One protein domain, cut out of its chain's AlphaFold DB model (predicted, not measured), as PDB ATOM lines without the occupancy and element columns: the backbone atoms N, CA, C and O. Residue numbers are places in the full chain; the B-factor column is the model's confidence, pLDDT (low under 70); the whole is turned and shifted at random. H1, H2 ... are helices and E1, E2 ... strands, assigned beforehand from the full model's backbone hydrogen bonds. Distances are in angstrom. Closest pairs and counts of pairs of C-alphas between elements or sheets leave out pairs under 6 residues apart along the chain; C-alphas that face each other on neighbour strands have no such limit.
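AT A GLANCE: This is residues 2 to 86 of the 141 residues of the protein "DUF3885 domain-containing protein" of Bacillus cereus (UniProt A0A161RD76). A narrow antiparallel sheet of three strands makes one side of a loose frame, with H2 beyond one end of it and H3 set away from it, no helix touching another. From H3, residues 75 to 86 fold back and bring the end of the printed part near the beginning of E1. The printed part has 85 residues, with E1 H1 H2 E2 E3 H3 along the chain and the sheet in the order E1 E3 E2; the class is mixed, helices and strands, with under half of the residues in named elements. It is only just compact, close to loose, with a radius of gyration of the C-alphas of 14.3 A, and spans 42 by 32 by 21 A.

HOW THE PARTS SIT: Start at the inner strand E3, residues 50 to 56. On one side is E1, residues 2 to 6, antiparallel at 153 degrees, with N 53 and O 3 2.8 A apart, within hydrogen-bond range. On the other is E2, residues 33 to 38, antiparallel at 151 degrees and a hairpin with E3; N 54 and O 35 are 2.8 A apart. H1, residues 12 to 15, only grazes the sheet. H2, residues 26 to 31, is not on it. E1, H1, H2 and E2 form a split strand-helix-strand unit, two strands running the same way with E3 between them; its crossover is right-handed. H3, residues 66 to 74, is apart from E1 and E2. In H3 every O i to N i+4 pair is within hydrogen-bond range; H2 has 0 of 2, but 3 of 3 O i to N i+3 pairs; H1 is too short for an i+4 pair.

IN THESE COORDINATES: Find C-alpha 2 at (79.584, -37.019, 41.844), where E1 begins. E3 runs 19.5 A, E2 16.6 A. H3 runs 12.4 A to C-alpha 74 at (88.591, -46.587, 51.811).

THE WHOLE: The C-alphas farthest apart, of Asp 47 and Ser 62, are 42.3 A apart; those of Asp 2 and His 86 are 6.1 A apart. The printed part has no cut. The link from E2 to E3 is long. Look for pLDDT under 70 at residues 7 to 17.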
ATOM      1  N   ASP A   2      80.600 -36.634  42.807       90.50
ATOM      2  CA  ASP A   2      79.584 -37.019  41.844       90.50
ATOM      3  C   ASP A   2      78.689 -38.070  42.480       90.50
ATOM      4  O   ASP A   2      79.166 -39.080  43.007       90.50
ATOM      5  N   VAL A   3      77.391 -37.786  42.481       88.25
ATOM      6  CA  VAL A   3      76.374 -38.657  43.052       88.25
ATOM      7  C   VAL A   3      75.402 -39.045  41.959       88.25
ATOM      8  O   VAL A   3      74.668 -38.201  41.447       88.25
ATOM      9  N   ASN A   4      75.398 -40.327  41.632       86.06
ATOM     10  CA  ASN A   4      74.497 -40.887  40.643       86.06
ATOM     11  C   ASN A   4      73.132 -41.158  41.283       86.06
ATOM     12  O   ASN A   4      73.041 -41.502  42.471       86.06
ATOM     13  N   ASP A   5      72.069 -40.926  40.527       82.25
ATOM     14  CA  ASP A   5      70.700 -41.189  40.957       82.25
ATOM     15  C   ASP A   5      69.869 -41.656  39.776       82.25
ATOM     16  O   ASP A   5      70.041 -41.162  38.659       82.25
ATOM     17  N   TYR A   6      68.950 -42.569  40.064       75.62
ATOM     18  CA  TYR A   6      67.858 -42.894  39.162       75.62
ATOM     19  C   TYR A   6      66.823 -41.757  39.210       75.62
ATOM     20  O   TYR A   6      66.712 -41.070  40.229       75.62
ATOM     21  N   ALA A   7      66.101 -41.511  38.118       61.09
ATOM     22  CA  ALA A   7      65.271 -40.316  37.927       61.09
ATOM     23  C   ALA A   7      64.136 -40.076  38.958       61.09
ATOM     24  O   ALA A   7      63.561 -38.983  38.948       61.09
ATOM     25  N   ASP A   8      63.851 -41.005  39.874       56.94
ATOM     26  CA  ASP A   8      62.802 -40.864  40.894       56.94
ATOM     27  C   ASP A   8      63.302 -40.118  42.147       56.94
ATOM     28  O   ASP A   8      64.000 -40.633  43.020       56.94
ATOM     29  N   GLY A   9      62.947 -38.833  42.204       51.81
ATOM     30  CA  GLY A   9      63.525 -37.782  43.048       51.81
ATOM     31  C   GLY A   9      63.322 -37.826  44.574       51.81
ATOM     32  O   GLY A   9      63.332 -36.754  45.185       51.81
ATOM     33  N   GLU A  10      63.188 -38.982  45.227       48.50
ATOM     34  CA  GLU A  10      63.011 -39.035  46.695       48.50
ATOM     35  C   GLU A  10      64.323 -39.035  47.513       48.50
ATOM     36  O   GLU A  10      64.333 -38.672  48.693       48.50
ATOM     37  N   THR A  11      65.478 -39.326  46.912       52.56
ATOM     38  CA  THR A  11      66.748 -39.555  47.642       52.56
ATOM     39  C   THR A  11      67.641 -38.320  47.838       52.56
ATOM     40  O   THR A  11      68.690 -38.396  48.489       52.56
ATOM     41  N   PHE A  12      67.252 -37.145  47.327       50.12
ATOM     42  CA  PHE A  12      68.147 -35.979  47.254       50.12
ATOM     43  C   PHE A  12      68.543 -35.391  48.626       50.12
ATOM     44  O   PHE A  12      69.697 -35.003  48.831       50.12
ATOM     45  N   LYS A  13      67.626 -35.353  49.607       50.69
ATOM     46  CA  LYS A  13      67.882 -34.721  50.922       50.69
ATOM     47  C   LYS A  13      68.937 -35.452  51.766       50.69
ATOM     48  O   LYS A  13      69.630 -34.803  52.544       50.69
ATOM     49  N   GLN A  14      69.103 -36.768  51.608       53.19
ATOM     50  CA  GLN A  14      70.090 -37.538  52.382       53.19
ATOM     51  C   GLN A  14      71.537 -37.311  51.905       53.19
ATOM     52  O   GLN A  14      72.471 -37.417  52.704       53.19
ATOM     53  N   LYS A  15      71.734 -36.936  50.633       57.00
ATOM     54  CA  LYS A  15      73.051 -36.858  49.973       57.00
ATOM     55  C   LYS A  15      73.860 -35.597  50.350       57.00
ATOM     56  O   LYS A  15      75.085 -35.659  50.443       57.00
ATOM     57  N   LEU A  16      73.196 -34.487  50.696       60.75
ATOM     58  CA  LEU A  16      73.830 -33.258  51.226       60.75
ATOM     59  C   LEU A  16      74.538 -33.466  52.579       60.75
ATOM     60  O   LEU A  16      75.500 -32.764  52.893       60.75
ATOM     61  N   ASN A  17      74.108 -34.460  53.363       66.69
ATOM     62  CA  ASN A  17      74.643 -34.731  54.700       66.69
ATOM     63  C   ASN A  17      76.031 -35.403  54.691       66.69
ATOM     64  O   ASN A  17      76.576 -35.732  55.743       66.69
ATOM     65  N   ILE A  18      76.600 -35.678  53.515       75.94
ATOM     66  CA  ILE A  18      77.937 -36.268  53.424       75.94
ATOM     67  C   ILE A  18      78.991 -35.176  53.612       75.94
ATOM     68  O   ILE A  18      79.884 -35.350  54.431       75.94
ATOM     69  N   PHE A  19      78.859 -34.024  52.945       75.75
ATOM     70  CA  PHE A  19      79.807 -32.911  53.094       75.75
ATOM     71  C   PHE A  19      79.791 -32.302  54.494       75.75
ATOM     72  O   PHE A  19      80.851 -32.023  55.049       75.75
ATOM     73  N   SER A  20      78.609 -32.144  55.094       81.88
ATOM     74  CA  SER A  20      78.449 -31.538  56.425       81.88
ATOM     75  C   SER A  20      79.231 -32.251  57.532       81.88
ATOM     76  O   SER A  20      79.549 -31.624  58.535       81.88
ATOM     77  N   LYS A  21      79.549 -33.541  57.362       86.81
ATOM     78  CA  LYS A  21      80.340 -34.324  58.326       86.81
ATOM     79  C   LYS A  21      81.834 -34.016  58.278       86.81
ATOM     80  O   LYS A  21      82.532 -34.286  59.251       86.81
ATOM     81  N   TYR A  22      82.321 -33.508  57.147       90.44
ATOM     82  CA  TYR A  22      83.751 -33.329  56.897       90.44
ATOM     83  C   TYR A  22      84.155 -31.861  56.727       90.44
ATOM     84  O   TYR A  22      85.324 -31.521  56.893       90.44
ATOM     85  N   VAL A  23      83.205 -30.974  56.437       90.00
ATOM     86  CA  VAL A  23      83.412 -29.523  56.494       90.00
ATOM     87  C   VAL A  23      83.388 -29.078  57.955       90.00
ATOM     88  O   VAL A  23      82.459 -29.421  58.686       90.00
ATOM     89  N   LYS A  24      84.404 -28.326  58.388       89.25
ATOM     90  CA  LYS A  24      84.518 -27.882  59.787       89.25
ATOM     91  C   LYS A  24      83.507 -26.790  60.126       89.25
ATOM     92  O   LYS A  24      82.796 -26.906  61.120       89.25
ATOM     93  N   GLU A  25      83.410 -25.770  59.277       89.38
ATOM     94  CA  GLU A  25      82.511 -24.636  59.476       89.38
ATOM     95  C   GLU A  25      81.246 -24.783  58.634       89.38
ATOM     96  O   GLU A  25      81.287 -24.840  57.404       89.38
ATOM     97  N   LYS A  26      80.074 -24.786  59.275       84.38
ATOM     98  CA  LYS A  26      78.799 -24.927  58.547       84.38
ATOM     99  C   LYS A  26      78.557 -23.796  57.548       84.38
ATOM    100  O   LYS A  26      77.851 -24.008  56.567       84.38
ATOM    101  N   SER A  27      79.140 -22.620  57.773       86.62
ATOM    102  CA  SER A  27      79.052 -21.488  56.848       86.62
ATOM    103  C   SER A  27      79.705 -21.780  55.489       86.62
ATOM    104  O   SER A  27      79.253 -21.262  54.469       86.62
ATOM    105  N   ASP A  28      80.704 -22.664  55.431       85.94
ATOM    106  CA  ASP A  28      81.331 -23.059  54.169       85.94
ATOM    107  C   ASP A  28      80.403 -23.912  53.300       85.94
ATOM    108  O   ASP A  28      80.538 -23.911  52.077       85.94
ATOM    109  N   LEU A  29      79.396 -24.568  53.888       85.69
ATOM    110  CA  LEU A  29      78.394 -25.319  53.127       85.69
ATOM    111  C   LEU A  29      77.535 -24.413  52.236       85.69
ATOM    112  O   LEU A  29      77.040 -24.882  51.216       85.69
ATOM    113  N   PHE A  30      77.407 -23.117  52.547       86.31
ATOM    114  CA  PHE A  30      76.717 -22.163  51.668       86.31
ATOM    115  C   PHE A  30      77.475 -21.905  50.358       86.31
ATOM    116  O   PHE A  30      76.889 -21.411  49.399       86.31
ATOM    117  N   LYS A  31      78.765 -22.261  50.291       89.31
ATOM    118  CA  LYS A  31      79.581 -22.184  49.069       89.31
ATOM    119  C   LYS A  31      79.421 -23.424  48.182       89.31
ATOM    120  O   LYS A  31      80.010 -23.471  47.102       89.31
ATOM    121  N   LEU A  32      78.684 -24.443  48.639       89.69
ATOM    122  CA  LEU A  32      78.481 -25.682  47.901       89.69
ATOM    123  C   LEU A  32      77.629 -25.419  46.656       89.69
ATOM    124  O   LEU A  32      76.486 -24.977  46.743       89.69
ATOM    125  N   GLN A  33      78.179 -25.743  45.495       90.88
ATOM    126  CA  GLN A  33      77.483 -25.658  44.217       90.88
ATOM    127  C   GLN A  33      76.992 -27.041  43.803       90.88
ATOM    128  O   GLN A  33      77.711 -28.027  43.974       90.88
ATOM    129  N   LYS A  34      75.790 -27.107  43.227       90.31
ATOM    130  CA  LYS A  34      75.201 -28.324  42.664       90.31
ATOM    131  C   LYS A  34      74.923 -28.101  41.183       90.31
ATOM    132  O   LYS A  34      74.115 -27.243  40.845       90.31
ATOM    133  N   ASN A  35      75.510 -28.942  40.341       91.44
ATOM    134  CA  ASN A  35      75.199 -29.024  38.918       91.44
ATOM    135  C   ASN A  35      74.654 -30.416  38.595       91.44
ATOM    136  O   ASN A  35      75.121 -31.411  39.149       91.44
ATOM    137  N   THR A  36      73.678 -30.491  37.698       90.94
ATOM    138  CA  THR A  36      73.205 -31.763  37.140       90.94
ATOM    139  C   THR A  36      73.850 -31.938  35.774       90.94
ATOM    140  O   THR A  36      73.782 -31.027  34.951       90.94
ATOM    141  N   ILE A  37      74.483 -33.083  35.547       90.94
ATOM    142  CA  ILE A  37      75.124 -33.443  34.280       90.94
ATOM    143  C   ILE A  37      74.572 -34.794  33.791       90.94
ATOM    144  O   ILE A  37      73.980 -35.521  34.601       90.94
ATOM    145  N   PRO A  38      74.744 -35.133  32.497       90.75
ATOM    146  CA  PRO A  38      74.458 -36.478  32.002       90.75
ATOM    147  C   PRO A  38      75.180 -37.536  32.832       90.75
ATOM    148  O   PRO A  38      76.226 -37.256  33.427       90.75
ATOM    149  N   TYR A  39      74.610 -38.736  32.886       90.38
ATOM    150  CA  TYR A  39      75.222 -39.839  33.606       90.38
ATOM    151  C   TYR A  39      76.630 -40.134  33.074       90.38
ATOM    152  O   TYR A  39      76.876 -40.123  31.870       90.38
ATOM    153  N   VAL A  40      77.576 -40.332  33.994       89.00
ATOM    154  CA  VAL A  40      79.006 -40.448  33.663       89.00
ATOM    155  C   VAL A  40      79.423 -41.838  33.169       89.00
ATOM    156  O   VAL A  40      80.562 -41.975  32.735       89.00
ATOM    157  N   PHE A  41      78.520 -42.825  33.209       88.50
ATOM    158  CA  PHE A  41      78.716 -44.181  32.674       88.50
ATOM    159  C   PHE A  41      77.617 -44.493  31.651       88.50
ATOM    160  O   PHE A  41      76.703 -45.257  31.949       88.50
ATOM    161  N   PRO A  42      77.617 -43.843  30.476       83.81
ATOM    162  CA  PRO A  42      76.568 -44.044  29.475       83.81
ATOM    163  C   PRO A  42      76.411 -45.514  29.049       83.81
ATOM    164  O   PRO A  42      75.331 -45.902  28.621       83.81
ATOM    165  N   GLU A  43      77.457 -46.331  29.186       86.88
ATOM    166  CA  GLU A  43      77.430 -47.779  28.965       86.88
ATOM    167  C   GLU A  43      76.521 -48.551  29.937       86.88
ATOM    168  O   GLU A  43      76.025 -49.612  29.571       86.88
ATOM    169  N   ASP A  44      76.268 -48.007  31.130       84.62
ATOM    170  CA  ASP A  44      75.463 -48.627  32.191       84.62
ATOM    171  C   ASP A  44      74.034 -48.036  32.274       84.62
ATOM    172  O   ASP A  44      73.297 -48.318  33.220       84.62
ATOM    173  N   ASP A  45      73.643 -47.171  31.330       85.56
ATOM    174  CA  ASP A  45      72.362 -46.445  31.321       85.56
ATOM    175  C   ASP A  45      71.605 -46.662  30.008       85.56
ATOM    176  O   ASP A  45      71.387 -45.734  29.228       85.56
ATOM    177  N   GLU A  46      71.208 -47.917  29.773       79.88
ATOM    178  CA  GLU A  46      70.477 -48.347  28.571       79.88
ATOM    179  C   GLU A  46      69.202 -47.515  28.320       79.88
ATOM    180  O   GLU A  46      68.883 -47.205  27.171       79.88
ATOM    181  N   ASP A  47      68.518 -47.094  29.389       83.38
ATOM    182  CA  ASP A  47      67.250 -46.355  29.337       83.38
ATOM    183  C   ASP A  47      67.412 -44.820  29.428       83.38
ATOM    184  O   ASP A  47      66.423 -44.082  29.360       83.38
ATOM    185  N   GLY A  48      68.636 -44.303  29.598       81.31
ATOM    186  CA  GLY A  48      68.904 -42.863  29.758       81.31
ATOM    187  C   GLY A  48      68.271 -42.238  31.013       81.31
ATOM    188  O   GLY A  48      68.006 -41.029  31.056       81.31
ATOM    189  N   ALA A  49      67.948 -43.062  32.009       84.44
ATOM    190  CA  ALA A  49      67.203 -42.682  33.203       84.44
ATOM    191  C   ALA A  49      68.111 -42.157  34.323       84.44
ATOM    192  O   ALA A  49      67.630 -41.501  35.258       84.44
ATOM    193  N   TYR A  50      69.417 -42.417  34.256       85.88
ATOM    194  CA  TYR A  50      70.345 -41.969  35.282       85.88
ATOM    195  C   TYR A  50      70.764 -40.510  35.091       85.88
ATOM    196  O   TYR A  50      70.871 -39.953  33.997       85.88
ATOM    197  N   LYS A  51      71.033 -39.847  36.218       89.06
ATOM    198  CA  LYS A  51      71.625 -38.504  36.253       89.06
ATOM    199  C   LYS A  51      72.772 -38.473  37.241       89.06
ATOM    200  O   LYS A  51      72.730 -39.125  38.286       89.06
ATOM    201  N   THR A  52      73.765 -37.634  36.960       90.19
ATOM    202  CA  THR A  52      74.845 -37.360  37.905       90.19
ATOM    203  C   THR A  52      74.674 -35.962  38.492       90.19
ATOM    204  O   THR A  52      74.678 -34.947  37.791       90.19
ATOM    205  N   TYR A  53      74.550 -35.894  39.815       90.00
ATOM    206  CA  TYR A  53      74.603 -34.648  40.570       90.00
ATOM    207  C   TYR A  53      76.038 -34.382  41.012       90.00
ATOM    208  O   TYR A  53      76.576 -35.072  41.882       90.00
ATOM    209  N   ARG A  54      76.651 -33.353  40.434       91.69
ATOM    210  CA  ARG A  54      77.997 -32.904  40.769       91.69
ATOM    211  C   ARG A  54      77.945 -31.799  41.810       91.69
ATOM    212  O   ARG A  54      77.485 -30.687  41.542       91.69
ATOM    213  N   TYR A  55      78.480 -32.102  42.983       90.94
ATOM    214  CA  TYR A  55      78.669 -31.151  44.067       90.94
ATOM    215  C   TYR A  55      80.111 -30.659  44.111       90.94
ATOM    216  O   TYR A  55      81.043 -31.468  44.192       90.94
ATOM    217  N   THR A  56      80.288 -29.341  44.112       92.38
ATOM    218  CA  THR A  56      81.604 -28.693  44.135       92.38
ATOM    219  C   THR A  56      81.693 -27.733  45.307       92.38
ATOM    220  O   THR A  56      80.828 -26.877  45.480       92.38
ATOM    221  N   LEU A  57      82.754 -27.863  46.104       92.00
ATOM    222  CA  LEU A  57      83.057 -26.963  47.209       92.00
ATOM    223  C   LEU A  57      84.467 -26.402  47.031       92.00
ATOM    224  O   LEU A  57      85.451 -27.134  47.135       92.00
ATOM    225  N   LYS A  58      84.567 -25.092  46.800       92.25
ATOM    226  CA  LYS A  58      85.851 -24.387  46.822       92.25
ATOM    227  C   LYS A  58      86.213 -24.063  48.272       92.25
ATOM    228  O   LYS A  58      85.517 -23.282  48.915       92.25
ATOM    229  N   CYS A  59      87.291 -24.655  48.772       90.81
ATOM    230  CA  CYS A  59      87.728 -24.536  50.164       90.81
ATOM    231  C   CYS A  59      89.257 -24.624  50.283       90.81
ATOM    232  O   CYS A  59      89.952 -24.935  49.311       90.81
ATOM    233  N   LYS A  60      89.784 -24.328  51.472       91.88
ATOM    234  CA  LYS A  60      91.168 -24.619  51.859       91.88
ATOM    235  C   LYS A  60      91.232 -25.960  52.589       91.88
ATOM    236  O   LYS A  60      90.254 -26.417  53.172       91.88
ATOM    237  N   ILE A  61      92.429 -26.543  52.651       89.81
ATOM    238  CA  ILE A  61      92.690 -27.764  53.435       89.81
ATOM    239  C   ILE A  61      92.319 -27.560  54.916       89.81
ATOM    240  O   ILE A  61      91.827 -28.478  55.565       89.81
ATOM    241  N   SER A  62      92.510 -26.346  55.446       90.75
ATOM    242  CA  SER A  62      92.146 -25.989  56.822       90.75
ATOM    243  C   SER A  62      90.660 -26.149  57.120       90.75
ATOM    244  O   SER A  62      90.320 -26.437  58.267       90.75
ATOM    245  N   ASP A  63      89.804 -26.011  56.112       89.81
ATOM    246  CA  ASP A  63      88.348 -25.919  56.252       89.81
ATOM    247  C   ASP A  63      87.699 -27.316  56.280       89.81
ATOM    248  O   ASP A  63      86.498 -27.467  56.508       89.81
ATOM    249  N   PHE A  64      88.503 -28.364  56.060       87.81
ATOM    250  CA  PHE A  64      88.021 -29.707  55.772       87.81
ATOM    251  C   PHE A  64      88.808 -30.792  56.523       87.81
ATOM    252  O   PHE A  64      90.036 -30.763  56.607       87.81
ATOM    253  N   THR A  65      88.123 -31.800  57.064       91.88
ATOM    254  CA  THR A  65      88.743 -32.972  57.706       91.88
ATOM    255  C   THR A  65      89.054 -34.061  56.675       91.88
ATOM    256  O   THR A  65      88.565 -35.188  56.743       91.88
ATOM    257  N   TYR A  66      89.905 -33.729  55.698       91.56
ATOM    258  CA  TYR A  66      90.165 -34.584  54.530       91.56
ATOM    259  C   TYR A  66      90.660 -35.992  54.895       91.56
ATOM    260  O   TYR A  66      90.242 -36.950  54.261       91.56
ATOM    261  N   ILE A  67      91.459 -36.145  55.959       93.44
ATOM    262  CA  ILE A  67      91.921 -37.462  56.434       93.44
ATOM    263  C   ILE A  67      90.737 -38.361  56.820       93.44
ATOM    264  O   ILE A  67      90.730 -39.544  56.491       93.44
ATOM    265  N   LEU A  68      89.722 -37.818  57.503       93.94
ATOM    266  CA  LEU A  68      88.531 -38.585  57.881       93.94
ATOM    267  C   LEU A  68      87.686 -38.940  56.657       93.94
ATOM    268  O   LEU A  68      87.134 -40.037  56.599       93.94
ATOM    269  N   MET A  69      87.614 -38.038  55.678       92.81
ATOM    270  CA  MET A  69      86.924 -38.307  54.420       92.81
ATOM    271  C   MET A  69      87.622 -39.411  53.619       92.81
ATOM    272  O   MET A  69      86.950 -40.333  53.177       92.81
ATOM    273  N   LEU A  70      88.951 -39.354  53.484       93.81
ATOM    274  CA  LEU A  70      89.751 -40.382  52.812       93.81
ATOM    275  C   LEU A  70      89.559 -41.748  53.471       93.81
ATOM    276  O   LEU A  70      89.235 -42.713  52.789       93.81
ATOM    277  N   LYS A  71      89.633 -41.816  54.808       94.25
ATOM    278  CA  LYS A  71      89.323 -43.049  55.548       94.25
ATOM    279  C   LYS A  71      87.916 -43.561  55.245       94.25
ATOM    280  O   LYS A  71      87.732 -44.756  55.065       94.25
ATOM    281  N   ALA A  72      86.925 -42.673  55.176       93.94
ATOM    282  CA  ALA A  72      85.561 -43.070  54.854       93.94
ATOM    283  C   ALA A  72      85.401 -43.554  53.401       93.94
ATOM    284  O   ALA A  72      84.538 -44.386  53.144       93.94
ATOM    285  N   ILE A  73      86.206 -43.067  52.458       93.62
ATOM    286  CA  ILE A  73      86.242 -43.610  51.093       93.62
ATOM    287  C   ILE A  73      86.790 -45.042  51.139       93.62
ATOM    288  O   ILE A  73      86.078 -45.967  50.773       93.62
ATOM    289  N   CYS A  74      87.974 -45.256  51.719       94.00
ATOM    290  CA  CYS A  74      88.591 -46.587  51.811       94.00
ATOM    291  C   CYS A  74      87.743 -47.602  52.607       94.00
ATOM    292  O   CYS A  74      87.684 -48.780  52.276       94.00
ATOM    293  N   ASN A  75      87.025 -47.152  53.642       94.38
ATOM    294  CA  ASN A  75      86.138 -48.004  54.444       94.38
ATOM    295  C   ASN A  75      84.992 -48.641  53.641       94.38
ATOM    296  O   ASN A  75      84.368 -49.589  54.127       94.38
ATOM    297  N   GLN A  76      84.667 -48.097  52.465       88.81
ATOM    298  CA  GLN A  76      83.581 -48.585  51.625       88.81
ATOM    299  C   GLN A  76      83.784 -50.047  51.215       88.81
ATOM    300  O   GLN A  76      82.843 -50.833  51.355       88.81
ATOM    301  N   ASP A  77      84.998 -50.412  50.808       84.44
ATOM    302  CA  ASP A  77      85.347 -51.771  50.376       84.44
ATOM    303  C   ASP A  77      85.516 -52.737  51.551       84.44
ATOM    304  O   ASP A  77      85.281 -53.936  51.429       84.44
ATOM    305  N   MET A  78      85.807 -52.202  52.738       86.94
ATOM    306  CA  MET A  78      85.934 -52.985  53.968       86.94
ATOM    307  C   MET A  78      84.597 -53.203  54.696       86.94
ATOM    308  O   MET A  78      84.545 -53.878  55.723       86.94
ATOM    309  N   GLY A  79      83.503 -52.586  54.234       87.31
ATOM    310  CA  GLY A  79      82.206 -52.642  54.918       87.31
ATOM    311  C   GLY A  79      82.162 -51.901  56.267       87.31
ATOM    312  O   GLY A  79      81.219 -52.085  57.040       87.31
ATOM    313  N   ILE A  80      83.140 -51.033  56.548       92.19
ATOM    314  CA  ILE A  80      83.300 -50.320  57.827       92.19
ATOM    315  C   ILE A  80      82.537 -48.982  57.788       92.19
ATOM    316  O   ILE A  80      82.387 -48.355  56.742       92.19
ATOM    317  N   LYS A  81      82.023 -48.507  58.933       91.06
ATOM    318  CA  LYS A  81      81.432 -47.158  59.065       91.06
ATOM    319  C   LYS A  81      82.417 -46.200  59.757       91.06
ATOM    320  O   LYS A  81      83.084 -46.625  60.696       91.06
ATOM    321  N   PRO A  82      82.456 -44.902  59.389       90.94
ATOM    322  CA  PRO A  82      81.708 -44.255  58.304       90.94
ATOM    323  C   PRO A  82      82.242 -44.647  56.918       90.94
ATOM    324  O   PRO A  82      83.425 -44.944  56.792       90.94
ATOM    325  N   ARG A  83      81.373 -44.611  55.897       90.12
ATOM    326  CA  ARG A  83      81.717 -44.917  54.498       90.12
ATOM    327  C   ARG A  83      81.145 -43.906  53.507       90.12
ATOM    328  O   ARG A  83      80.057 -43.375  53.750       90.12
ATOM    329  N   ILE A  84      81.858 -43.656  52.410       89.94
ATOM    330  CA  ILE A  84      81.430 -42.819  51.281       89.94
ATOM    331  C   ILE A  84      81.470 -43.675  50.015       89.94
ATOM    332  O   ILE A  84      82.533 -44.117  49.618       89.94
ATOM    333  N   PHE A  85      80.314 -43.862  49.377       86.31
ATOM    334  CA  PHE A  85      80.166 -44.644  48.137       86.31
ATOM    335  C   PHE A  85      80.221 -43.798  46.860       86.31
ATOM    336  O   PHE A  85      80.013 -44.292  45.759       86.31
ATOM    337  N   HIS A  86      80.370 -42.486  47.002       88.38
ATOM    338  CA  HIS A  86      80.308 -41.553  45.883       88.38
ATOM    339  C   HIS A  86      81.709 -41.210  45.399       88.38
ATOM    340  O   HIS A  86      82.643 -41.169  46.197       88.38
TER     341      HIS A  86